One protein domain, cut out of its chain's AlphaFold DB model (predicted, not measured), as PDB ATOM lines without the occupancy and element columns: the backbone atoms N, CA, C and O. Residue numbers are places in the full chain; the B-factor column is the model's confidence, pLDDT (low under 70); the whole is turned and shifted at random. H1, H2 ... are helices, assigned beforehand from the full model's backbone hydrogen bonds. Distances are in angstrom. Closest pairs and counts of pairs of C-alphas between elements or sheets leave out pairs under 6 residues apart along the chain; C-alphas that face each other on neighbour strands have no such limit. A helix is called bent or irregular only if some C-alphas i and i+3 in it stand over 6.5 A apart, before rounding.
ATOM      1  N   SER A  79     249.479 362.165 289.765       89.81
ATOM      2  CA  SER A  79     249.104 362.105 288.344       89.81
ATOM      3  C   SER A  79     247.744 361.440 288.108       89.81
ATOM      4  O   SER A  79     246.964 361.884 287.264       89.81
ATOM      5  N   LYS A  80     247.414 360.396 288.875       89.38
ATOM      6  CA  LYS A  80     246.130 359.698 288.762       89.38
ATOM      7  C   LYS A  80     244.987 360.529 289.339       89.38
ATOM      8  O   LYS A  80     243.906 360.542 288.753       89.38
ATOM      9  N   LEU A  81     245.221 361.234 290.445       92.31
ATOM     10  CA  LEU A  81     244.243 362.157 291.025       92.31
ATOM     11  C   LEU A  81     244.023 363.379 290.118       92.31
ATOM     12  O   LEU A  81     242.883 363.762 289.872       92.31
ATOM     13  N   ALA A  82     245.082 363.934 289.528       92.19
ATOM     14  CA  ALA A  82     244.981 365.008 288.542       92.19
ATOM     15  C   ALA A  82     244.170 364.581 287.308       92.19
ATOM     16  O   ALA A  82     243.308 365.326 286.838       92.19
ATOM     17  N   GLN A  83     244.377 363.352 286.827       89.94
ATOM     18  CA  GLN A  83     243.580 362.792 285.736       89.94
ATOM     19  C   GLN A  83     242.097 362.673 286.117       89.94
ATOM     20  O   GLN A  83     241.233 362.922 285.283       89.94
ATOM     21  N   MET A  84     241.780 362.332 287.370       91.69
ATOM     22  CA  MET A  84     240.392 362.251 287.849       91.69
ATOM     23  C   MET A  84     239.677 363.601 287.901       91.69
ATOM     24  O   MET A  84     238.457 363.642 287.789       91.69
ATOM     25  N   LEU A  85     240.383 364.715 288.076       88.31
ATOM     26  CA  LEU A  85     239.721 366.022 288.055       88.31
ATOM     27  C   LEU A  85     239.214 366.392 286.654       88.31
ATOM     28  O   LEU A  85     238.210 367.084 286.536       88.31
ATOM     29  N   ASN A  86     239.874 365.895 285.605       83.69
ATOM     30  CA  ASN A  86     239.667 366.353 284.226       83.69
ATOM     31  C   ASN A  86     239.154 365.261 283.272       83.69
ATOM     32  O   ASN A  86     239.120 365.468 282.062       83.69
ATOM     33  N   SER A  87     238.797 364.074 283.771       83.75
ATOM     34  CA  SER A  87     238.495 362.918 282.919       83.75
ATOM     35  C   SER A  87     237.169 362.251 283.254       83.75
ATOM     36  O   SER A  87     236.736 362.204 284.398       83.75
ATOM     37  N   ARG A  88     236.573 361.594 282.254       80.62
ATOM     38  CA  ARG A  88     235.447 360.663 282.444       80.62
ATOM     39  C   ARG A  88     235.839 359.411 283.247       80.62
ATOM     40  O   ARG A  88     234.968 358.683 283.717       80.62
ATOM     41  N   LYS A  89     237.141 359.170 283.455       78.88
ATOM     42  CA  LYS A  89     237.690 358.021 284.204       78.88
ATOM     43  C   LYS A  89     237.491 358.110 285.733       78.88
ATOM     44  O   LYS A  89     237.926 357.216 286.460       78.88
ATOM     45  N   THR A  90     236.827 359.149 286.236       88.62
ATOM     46  CA  THR A  90     236.613 359.399 287.673       88.62
ATOM     47  C   THR A  90     235.718 358.361 288.338       88.62
ATOM     48  O   THR A  90     236.106 357.785 289.354       88.62
ATOM     49  N   PHE A  91     234.562 358.047 287.750       89.00
ATOM     50  CA  PHE A  91     233.617 357.085 288.333       89.00
ATOM     51  C   PHE A  91     234.162 355.646 288.403       89.00
ATOM     52  O   PHE A  91     234.050 355.031 289.466       89.00
ATOM     53  N   PRO A  92     234.841 355.106 287.365       88.81
ATOM     54  CA  PRO A  92     235.522 353.814 287.479       88.81
ATOM     55  C   PRO A  92     236.543 353.759 288.626       88.81
ATOM     56  O   PRO A  92     236.637 352.763 289.349       88.81
ATOM     57  N   ARG A  93     237.291 354.848 288.855       90.00
ATOM     58  CA  ARG A  93     238.237 354.930 289.979       90.00
ATOM     59  C   ARG A  93     237.534 355.019 291.329       90.00
ATOM     60  O   ARG A  93     237.991 354.375 292.267       90.00
ATOM     61  N   PHE A  94     236.407 355.717 291.425       92.06
ATOM     62  CA  PHE A  94     235.568 355.699 292.626       92.06
ATOM     63  C   PHE A  94     235.064 354.288 292.958       92.06
ATOM     64  O   PHE A  94     235.116 353.875 294.119       92.06
ATOM     65  N   ALA A  95     234.658 353.507 291.954       89.25
ATOM     66  CA  ALA A  95     234.295 352.104 292.154       89.25
ATOM     67  C   ALA A  95     235.483 351.276 292.678       89.25
ATOM     68  O   ALA A  95     235.323 350.462 293.590       89.25
ATOM     69  N   ARG A  96     236.700 351.522 292.165       88.75
ATOM     70  CA  ARG A  96     237.926 350.904 292.700       88.75
ATOM     71  C   ARG A  96     238.190 351.321 294.147       88.75
ATOM     72  O   ARG A  96     238.416 350.446 294.969       88.75
ATOM     73  N   TRP A  97     238.097 352.604 294.488       91.00
ATOM     74  CA  TRP A  97     238.251 353.068 295.874       91.00
ATOM     75  C   TRP A  97     237.269 352.383 296.826       91.00
ATOM     76  O   TRP A  97     237.666 351.933 297.897       91.00
ATOM     77  N   LYS A  98     236.009 352.222 296.408       89.81
ATOM     78  CA  LYS A  98     234.995 351.530 297.214       89.81
ATOM     79  C   LYS A  98     235.336 350.052 297.418       89.81
ATOM     80  O   LYS A  98     235.230 349.551 298.532       89.81
ATOM     81  N   ARG A  99     235.773 349.366 296.358       89.12
ATOM     82  CA  ARG A  99     236.222 347.964 296.411       89.12
ATOM     83  C   ARG A  99     237.408 347.766 297.361       89.12
ATOM     84  O   ARG A  99     237.464 346.752 298.039       89.12
ATOM     85  N   GLU A 100     238.301 348.748 297.444       87.75
ATOM     86  CA  GLU A 100     239.446 348.760 298.369       87.75
ATOM     87  C   GLU A 100     239.069 349.215 299.797       87.75
ATOM     88  O   GLU A 100     239.936 349.384 300.651       87.75
ATOM     89  N   GLY A 101     237.780 349.438 300.082       89.81
ATOM     90  CA  GLY A 101     237.290 349.769 301.423       89.81
ATOM     91  C   GLY A 101     237.428 351.241 301.822       89.81
ATOM     92  O   GLY A 101     237.286 351.578 303.001       89.81
ATOM     93  N   PHE A 102     237.685 352.146 300.874       92.06
ATOM     94  CA  PHE A 102     237.665 353.576 301.169       92.06
ATOM     95  C   PHE A 102     236.220 354.062 301.308       92.06
ATOM     96  O   PHE A 102     235.487 354.150 300.334       92.06
ATOM     97  N   ILE A 103     235.813 354.409 302.525       94.38
ATOM     98  CA  ILE A 103     234.603 355.191 302.797       94.38
ATOM     99  C   ILE A 103     234.964 356.685 302.784       94.38
ATOM    100  O   ILE A 103     236.136 357.030 302.956       94.38
ATOM    101  N   PRO A 104     233.998 357.608 302.631       95.12
ATOM    102  CA  PRO A 104     234.278 359.046 302.595       95.12
ATOM    103  C   PRO A 104     235.170 359.563 303.736       95.12
ATOM    104  O   PRO A 104     236.061 360.382 303.510       95.12
ATOM    105  N   SER A 105     234.981 359.065 304.959       94.12
ATOM    106  CA  SER A 105     235.786 359.458 306.122       94.12
ATOM    107  C   SER A 105     237.227 358.934 306.060       94.12
ATOM    108  O   SER A 105     238.171 359.674 306.364       94.12
ATOM    109  N   THR A 106     237.433 357.689 305.618       94.69
ATOM    110  CA  THR A 106     238.777 357.103 305.497       94.69
ATOM    111  C   THR A 106     239.531 357.685 304.309       94.69
ATOM    112  O   THR A 106     240.731 357.936 304.423       94.69
ATOM    113  N   LEU A 107     238.833 357.999 303.213       94.19
ATOM    114  CA  LEU A 107     239.391 358.706 302.063       94.19
ATOM    115  C   LEU A 107     239.918 360.090 302.457       94.19
ATOM    116  O   LEU A 107     241.056 360.424 302.128       94.19
ATOM    117  N   ARG A 108     239.124 360.877 303.196       95.12
ATOM    118  CA  ARG A 108     239.559 362.190 303.698       95.12
ATOM    119  C   ARG A 108     240.833 362.073 304.526       95.12
ATOM    120  O   ARG A 108     241.833 362.703 304.201       95.12
ATOM    121  N   THR A 109     240.810 361.202 305.535       96.06
ATOM    122  CA  THR A 109     241.967 360.959 306.410       96.06
ATOM    123  C   THR A 109     243.201 360.549 305.603       96.06
ATOM    124  O   THR A 109     244.323 360.951 305.912       96.06
ATOM    125  N   LYS A 110     243.018 359.741 304.551       93.38
ATOM    126  CA  LYS A 110     244.106 359.310 303.670       93.38
ATOM    127  C   LYS A 110     244.692 360.479 302.874       93.38
ATOM    128  O   LYS A 110     245.912 360.588 302.817       93.38
ATOM    129  N   LEU A 111     243.857 361.348 302.301       94.25
ATOM    130  CA  LEU A 111     244.308 362.529 301.554       94.25
ATOM    131  C   LEU A 111     245.012 363.552 302.454       94.25
ATOM    132  O   LEU A 111     246.037 364.099 302.056       94.25
ATOM    133  N   GLU A 112     244.511 363.774 303.672       95.25
ATOM    134  CA  GLU A 112     245.151 364.650 304.665       95.25
ATOM    135  C   GLU A 112     246.535 364.122 305.064       95.25
ATOM    136  O   GLU A 112     247.514 364.862 305.004       95.25
ATOM    137  N   LYS A 113     246.651 362.821 305.364       94.62
ATOM    138  CA  LYS A 113     247.941 362.180 305.690       94.62
ATOM    139  C   LYS A 113     248.976 362.281 304.570       94.62
ATOM    140  O   LYS A 113     250.167 362.264 304.851       94.62
ATOM    141  N   LEU A 114     248.529 362.348 303.317       92.12
ATOM    142  CA  LEU A 114     249.400 362.492 302.150       92.12
ATOM    143  C   LEU A 114     249.695 363.961 301.795       92.12
ATOM    144  O   LEU A 114     250.423 364.204 300.839       92.12
ATOM    145  N   GLY A 115     249.126 364.939 302.511       94.81
ATOM    146  CA  GLY A 115     249.253 366.361 302.161       94.81
ATOM    147  C   GLY A 115     248.515 366.747 300.870       94.81
ATOM    148  O   GLY A 115     248.771 367.796 300.291       94.81
ATOM    149  N   LEU A 116     247.590 365.901 300.411       94.62
ATOM    150  CA  LEU A 116     246.887 366.023 299.130       94.62
ATOM    151  C   LEU A 116     245.493 366.653 299.262       94.62
ATOM    152  O   LEU A 116     244.827 366.908 298.258       94.62
ATOM    153  N   TRP A 117     245.042 366.909 300.492       94.19
ATOM    154  CA  TRP A 117     243.697 367.407 300.782       94.19
ATOM    155  C   TRP A 117     243.370 368.714 300.056       94.19
ATOM    156  O   TRP A 117     242.361 368.786 299.359       94.19
ATOM    157  N   THR A 118     244.236 369.725 300.158       94.75
ATOM    158  CA  THR A 118     243.990 371.053 299.571       94.75
ATOM    159  C   THR A 118     243.802 370.992 298.055       94.75
ATOM    160  O   THR A 118     242.982 371.721 297.509       94.75
ATOM    161  N   LYS A 119     244.527 370.092 297.379       95.12
ATOM    162  CA  LYS A 119     244.497 369.940 295.920       95.12
ATOM    163  C   LYS A 119     243.317 369.090 295.433       95.12
ATOM    164  O   LYS A 119     242.794 369.342 294.352       95.12
ATOM    165  N   TYR A 120     242.888 368.097 296.217       95.25
ATOM    166  CA  TYR A 120     241.928 367.075 295.773       95.25
ATOM    167  C   TYR A 120     240.660 366.952 296.628       95.25
ATOM    168  O   TYR A 120     239.923 365.971 296.507       95.25
ATOM    169  N   SER A 121     240.344 367.948 297.454       94.81
ATOM    170  CA  SER A 121     239.095 368.009 298.231       94.81
ATOM    171  C   SER A 121     237.835 367.929 297.351       94.81
ATOM    172  O   SER A 121     236.830 367.333 297.746       94.81
ATOM    173  N   GLY A 122     237.899 368.437 296.115       94.62
ATOM    174  CA  GLY A 122     236.829 368.293 295.124       94.62
ATOM    175  C   GLY A 122     236.525 366.829 294.779       94.62
ATOM    176  O   GLY A 122     235.361 366.431 294.758       94.62
ATOM    177  N   LEU A 123     237.558 365.989 294.615       94.62
ATOM    178  CA  LEU A 123     237.375 364.550 294.375       94.62
ATOM    179  C   LEU A 123     236.736 363.855 295.574       94.62
ATOM    180  O   LEU A 123     235.883 362.988 295.392       94.62
ATOM    181  N   HIS A 124     237.118 364.244 296.793       95.31
ATOM    182  CA  HIS A 124     236.478 363.742 298.010       95.31
ATOM    183  C   HIS A 124     234.990 364.107 298.056       95.31
ATOM    184  O   HIS A 124     234.161 363.243 298.342       95.31
ATOM    185  N   THR A 125     234.645 365.348 297.712       94.56
ATOM    186  CA  THR A 125     233.252 365.821 297.671       94.56
ATOM    187  C   THR A 125     232.436 365.032 296.647       94.56
ATOM    188  O   THR A 125     231.384 364.482 296.975       94.56
ATOM    189  N   MET A 126     232.955 364.891 295.422       93.50
ATOM    190  CA  MET A 126     232.311 364.095 294.372       93.50
ATOM    191  C   MET A 126     232.132 362.638 294.798       93.50
ATOM    192  O   MET A 126     231.054 362.073 294.612       93.50
ATOM    193  N   TYR A 127     233.161 362.036 295.395       94.38
ATOM    194  CA  TYR A 127     233.090 360.665 295.878       94.38
ATOM    195  C   TYR A 127     232.017 360.497 296.952       94.38
ATOM    196  O   TYR A 127     231.186 359.598 296.858       94.38
ATOM    197  N   SER A 128     231.997 361.395 297.937       93.12
ATOM    198  CA  SER A 128     231.048 361.377 299.054       93.12
ATOM    199  C   SER A 128     229.602 361.470 298.575       93.12
ATOM    200  O   SER A 128     228.763 360.680 299.004       93.12
ATOM    201  N   ASN A 129     229.334 362.364 297.619       92.44
ATOM    202  CA  ASN A 129     228.001 362.548 297.046       92.44
ATOM    203  C   ASN A 129     227.519 361.311 296.270       92.44
ATOM    204  O   ASN A 129     226.328 361.019 296.255       92.44
ATOM    205  N   ASN A 130     228.439 360.561 295.654       89.94
ATOM    206  CA  ASN A 130     228.114 359.388 294.838       89.94
ATOM    207  C   ASN A 130     228.248 358.050 295.592       89.94
ATOM    208  O   ASN A 130     227.855 357.005 295.073       89.94
ATOM    209  N   TYR A 131     228.763 358.048 296.825       88.00
ATOM    210  CA  TYR A 131     229.102 356.820 297.555       88.00
ATOM    211  C   TYR A 131     227.885 355.919 297.846       88.00
ATOM    212  O   TYR A 131     227.968 354.685 297.751       88.00
ATOM    213  N   TYR A 132     226.745 356.539 298.169       80.31
ATOM    214  CA  TYR A 132     225.509 355.862 298.585       80.31
ATOM    215  C   TYR A 132     224.489 355.651 297.456       80.31
ATOM    216  O   TYR A 132     223.493 354.959 297.656       80.31
ATOM    217  N   VAL A 133     224.731 356.207 296.266       68.38
ATOM    218  CA  VAL A 133     223.746 356.221 295.169       68.38
ATOM    219  C   VAL A 133     223.492 354.815 294.590       68.38
ATOM    220  O   VAL A 133     222.407 354.540 294.092       68.38
ATOM    221  N   HIS A 134     224.426 353.873 294.749       54.44
ATOM    222  CA  HIS A 134     224.357 352.549 294.107       54.44
ATOM    223  C   HIS A 134     223.715 351.414 294.938       54.44
ATOM    224  O   HIS A 134     223.878 350.248 294.596       54.44
ATOM    225  N   HIS A 135     222.975 351.700 296.017       47.66
ATOM    226  CA  HIS A 135     222.281 350.664 296.812       47.66
ATOM    227  C   HIS A 135     220.754 350.835 296.858       47.66
ATOM    228  O   HIS A 135     220.142 350.754 297.921       47.66
ATOM    229  N   ARG A 136     220.105 351.044 295.704       45.28
ATOM    230  CA  ARG A 136     218.630 351.031 295.607       45.28
ATOM    231  C   ARG A 136     218.032 350.239 294.437       45.28
ATOM    232  O   ARG A 136     216.862 350.432 294.134       45.28
ATOM    233  N   GLU A 137     218.745 349.291 293.837       48.72
ATOM    234  CA  GLU A 137     218.141 348.430 292.796       48.72
ATOM    235  C   GLU A 137     217.455 347.159 293.331       48.72
ATOM    236  O   GLU A 137     216.746 346.491 292.590       48.72
ATOM    237  N   GLY A 138     217.557 346.852 294.631       48.62
ATOM    238  CA  GLY A 138     216.937 345.647 295.218       48.62
ATOM    239  C   GLY A 138     215.745 345.873 296.158       48.62
ATOM    240  O   GLY A 138     215.088 344.911 296.545       48.62
ATOM    241  N   GLN A 139     215.455 347.114 296.567       45.59
ATOM    242  CA  GLN A 139     214.483 347.384 297.645       45.59
ATOM    243  C   GLN A 139     213.183 348.044 297.168       45.59
ATOM    244  O   GLN A 139     212.152 347.927 297.824       45.59
ATOM    245  N   THR A 140     213.193 348.711 296.016       46.34
ATOM    246  CA  THR A 140     212.039 349.474 295.512       46.34
ATOM    247  C   THR A 140     210.937 348.591 294.925       46.34
ATOM    248  O   THR A 140     209.769 348.974 294.981       46.34
ATOM    249  N   VAL A 141     211.272 347.396 294.428       50.47
ATOM    250  CA  VAL A 141     210.275 346.443 293.910       50.47
ATOM    251  C   VAL A 141     209.581 345.706 295.056       50.47
ATOM    252  O   VAL A 141     208.358 345.619 295.073       50.47
ATOM    253  N   LYS A 142     210.331 345.267 296.077       47.69
ATOM    254  CA  LYS A 142     209.765 344.522 297.213       47.69
ATOM    255  C   LYS A 142     208.789 345.370 298.040       47.69
ATOM    256  O   LYS A 142     207.682 344.928 298.311       47.69
ATOM    257  N   VAL A 143     209.129 346.634 298.317       53.44
ATOM    258  CA  VAL A 143     208.246 347.541 299.080       53.44
ATOM    259  C   VAL A 143     206.968 347.896 298.307       53.44
ATOM    260  O   VAL A 143     205.910 348.032 298.916       53.44
ATOM    261  N   ARG A 144     207.020 348.017 296.971       48.75
ATOM    262  CA  ARG A 144     205.817 348.287 296.162       48.75
ATOM    263  C   ARG A 144     204.901 347.069 296.036       48.75
ATOM    264  O   ARG A 144     203.687 347.246 296.064       48.75
ATOM    265  N   VAL A 145     205.456 345.860 295.940       55.06
ATOM    266  CA  VAL A 145     204.660 344.622 295.887       55.06
ATOM    267  C   VAL A 145     204.014 344.337 297.246       55.06
ATOM    268  O   VAL A 145     202.810 344.090 297.303       55.06
ATOM    269  N   ASP A 146     204.756 344.489 298.345       51.69
ATOM    270  CA  ASP A 146     204.222 344.266 299.694       51.69
ATOM    271  C   ASP A 146     203.132 345.296 300.056       51.69
ATOM    272  O   ASP A 146     202.107 344.943 300.646       51.69
ATOM    273  N   LEU A 147     203.276 346.561 299.632       52.03
ATOM    274  CA  LEU A 147     202.250 347.585 299.854       52.03
ATOM    275  C   LEU A 147     200.990 347.345 299.002       52.03
ATOM    276  O   LEU A 147     199.884 347.567 299.496       52.03
ATOM    277  N   ALA A 148     201.119 346.855 297.765       54.56
ATOM    278  CA  ALA A 148     199.967 346.519 296.922       54.56
ATOM    279  C   ALA A 148     199.170 345.317 297.469       54.56
ATOM    280  O   ALA A 148     197.938 345.337 297.470       54.56
ATOM    281  N   ILE A 149     199.854 344.306 298.017       55.94
ATOM    282  CA  ILE A 149     199.208 343.123 298.611       55.94
ATOM    283  C   ILE A 149     198.438 343.495 299.890       55.94
ATOM    284  O   ILE A 149     197.320 343.016 300.100       55.94
ATOM    285  N   ILE A 150     198.973 344.397 300.720       53.88
ATOM    286  CA  ILE A 150     198.300 344.842 301.953       53.88
ATOM    287  C   ILE A 150     197.038 345.670 301.651       53.88
ATOM    288  O   ILE A 150     196.032 345.514 302.347       53.88
ATOM    289  N   HIS A 151     197.044 346.506 300.606       53.19
ATOM    290  CA  HIS A 151     195.856 347.284 300.225       53.19
ATOM    291  C   HIS A 151     194.776 346.431 299.539       53.19
ATOM    292  O   HIS A 151     193.595 346.734 299.690       53.19
ATOM    293  N   SER A 152     195.139 345.331 298.868       49.94
ATOM    294  CA  SER A 152     194.156 344.416 298.267       49.94
ATOM    295  C   SER A 152     193.475 343.492 299.286       49.94
ATOM    296  O   SER A 152     192.325 343.109 299.086       49.94
ATOM    297  N   ARG A 153     194.141 343.138 300.396       49.88
ATOM    298  CA  ARG A 153     193.601 342.201 301.406       49.88
ATOM    299  C   ARG A 153     192.630 342.843 302.406       49.88
ATOM    300  O   ARG A 153     192.005 342.136 303.189       49.88
ATOM    301  N   ARG A 154     192.507 344.176 302.405       53.16
ATOM    302  CA  ARG A 154     191.618 344.921 303.315       53.16
ATOM    303  C   ARG A 154     190.199 345.129 302.765       53.16
ATOM    304  O   ARG A 154     189.335 345.538 303.530       53.16
TER     305      ARG A 154
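Overview. This is residues 79 to 154 of the 160 residues of the protein "RxLR effector protein" of Phytophthora infestans (strain T30-4) (UniProt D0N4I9). A small compact body of four helices, H1 to H4, has one long arm: residues 132 to 154, which hold H5, stick out from it and make most of the length. In the body H3 and H4 lie side by side as a helical hairpin, H1 packs on H4 at a steep tilt, and H2 stands about perpendicular to H4. The printed part has 76 residues with five named helices, H1, H2, H3, H4 and H5 along the chain, and no named strand; its class is all helix. The whole is extended, with a radius of gyration of the C-alphas of 18.5 A, and spans 61 by 24 by 19 A.

Along the chain. H1 is residues 79 to 86, from C-alpha 79 at (249.104, 362.105, 288.344), and is 11.1 A from first to last C-alpha. H2, residues 90 to 99, and H3, residues 104 to 113, are each 14.4 A long. H4, residues 117 to 130, begins at C-alpha 117 at (243.697, 367.407, 300.782) and is 18.5 A long; it is irregular, with C-alphas 119 and 122 7.9 A apart. H5, residues 140 to 152, is 18.8 A long and ends at C-alpha 152 at (194.156, 344.416, 298.267).

Arrangement. H1 and H2 touch only at the corner by their link, and only just, with 3 pairs of C-alphas within 8 A; the closest C-alphas are those of Met 84 and Thr 90, 4.7 A apart. H1 touches residues 120 to 123 of H4 at a steep tilt of 59 degrees, the same way; the closest C-alphas are those of Leu 85 and Leu 123, 6.9 A apart. H2 and H4 are close but not clearly touching and about perpendicular, at 79 degrees, with their closest C-alphas, of Phe 94 and Tyr 127, 6.4 A apart. H2 and H3 are only just apart, at 8.4 A. The hairpin of H3 and H4 has a shallow tilt of 10 degrees, opposite ways, and its closest C-alphas are those of Leu 111 and Trp 117, 5.0 A apart. H1 and H3 are apart, and H5 touches no helix. Every O i to N i+4 pair is within hydrogen-bond range in H2 and H3; the counts are 3 of 4 in H1, 8 of 10 in H4 and 8 of 9 in H5.

Size, cuts and confidence. The two C-alphas farthest apart are those of Ser 79 and Arg 154, 61.8 A. Residues 132 to 154, of which 140 to 152 belong to H5, stand free; without them the body of 53 residues spans 26 by 21 by 17 A, with a radius of gyration of 10.1 A. The printed part has no cut. The links H1 to H2, H2 to H3 and H3 to H4 are tight, and H4 to H5 is short, with 9 residues. The mean pLDDT of the printed part is 79.9, and residues 133 to 154 of this predicted model are under 70.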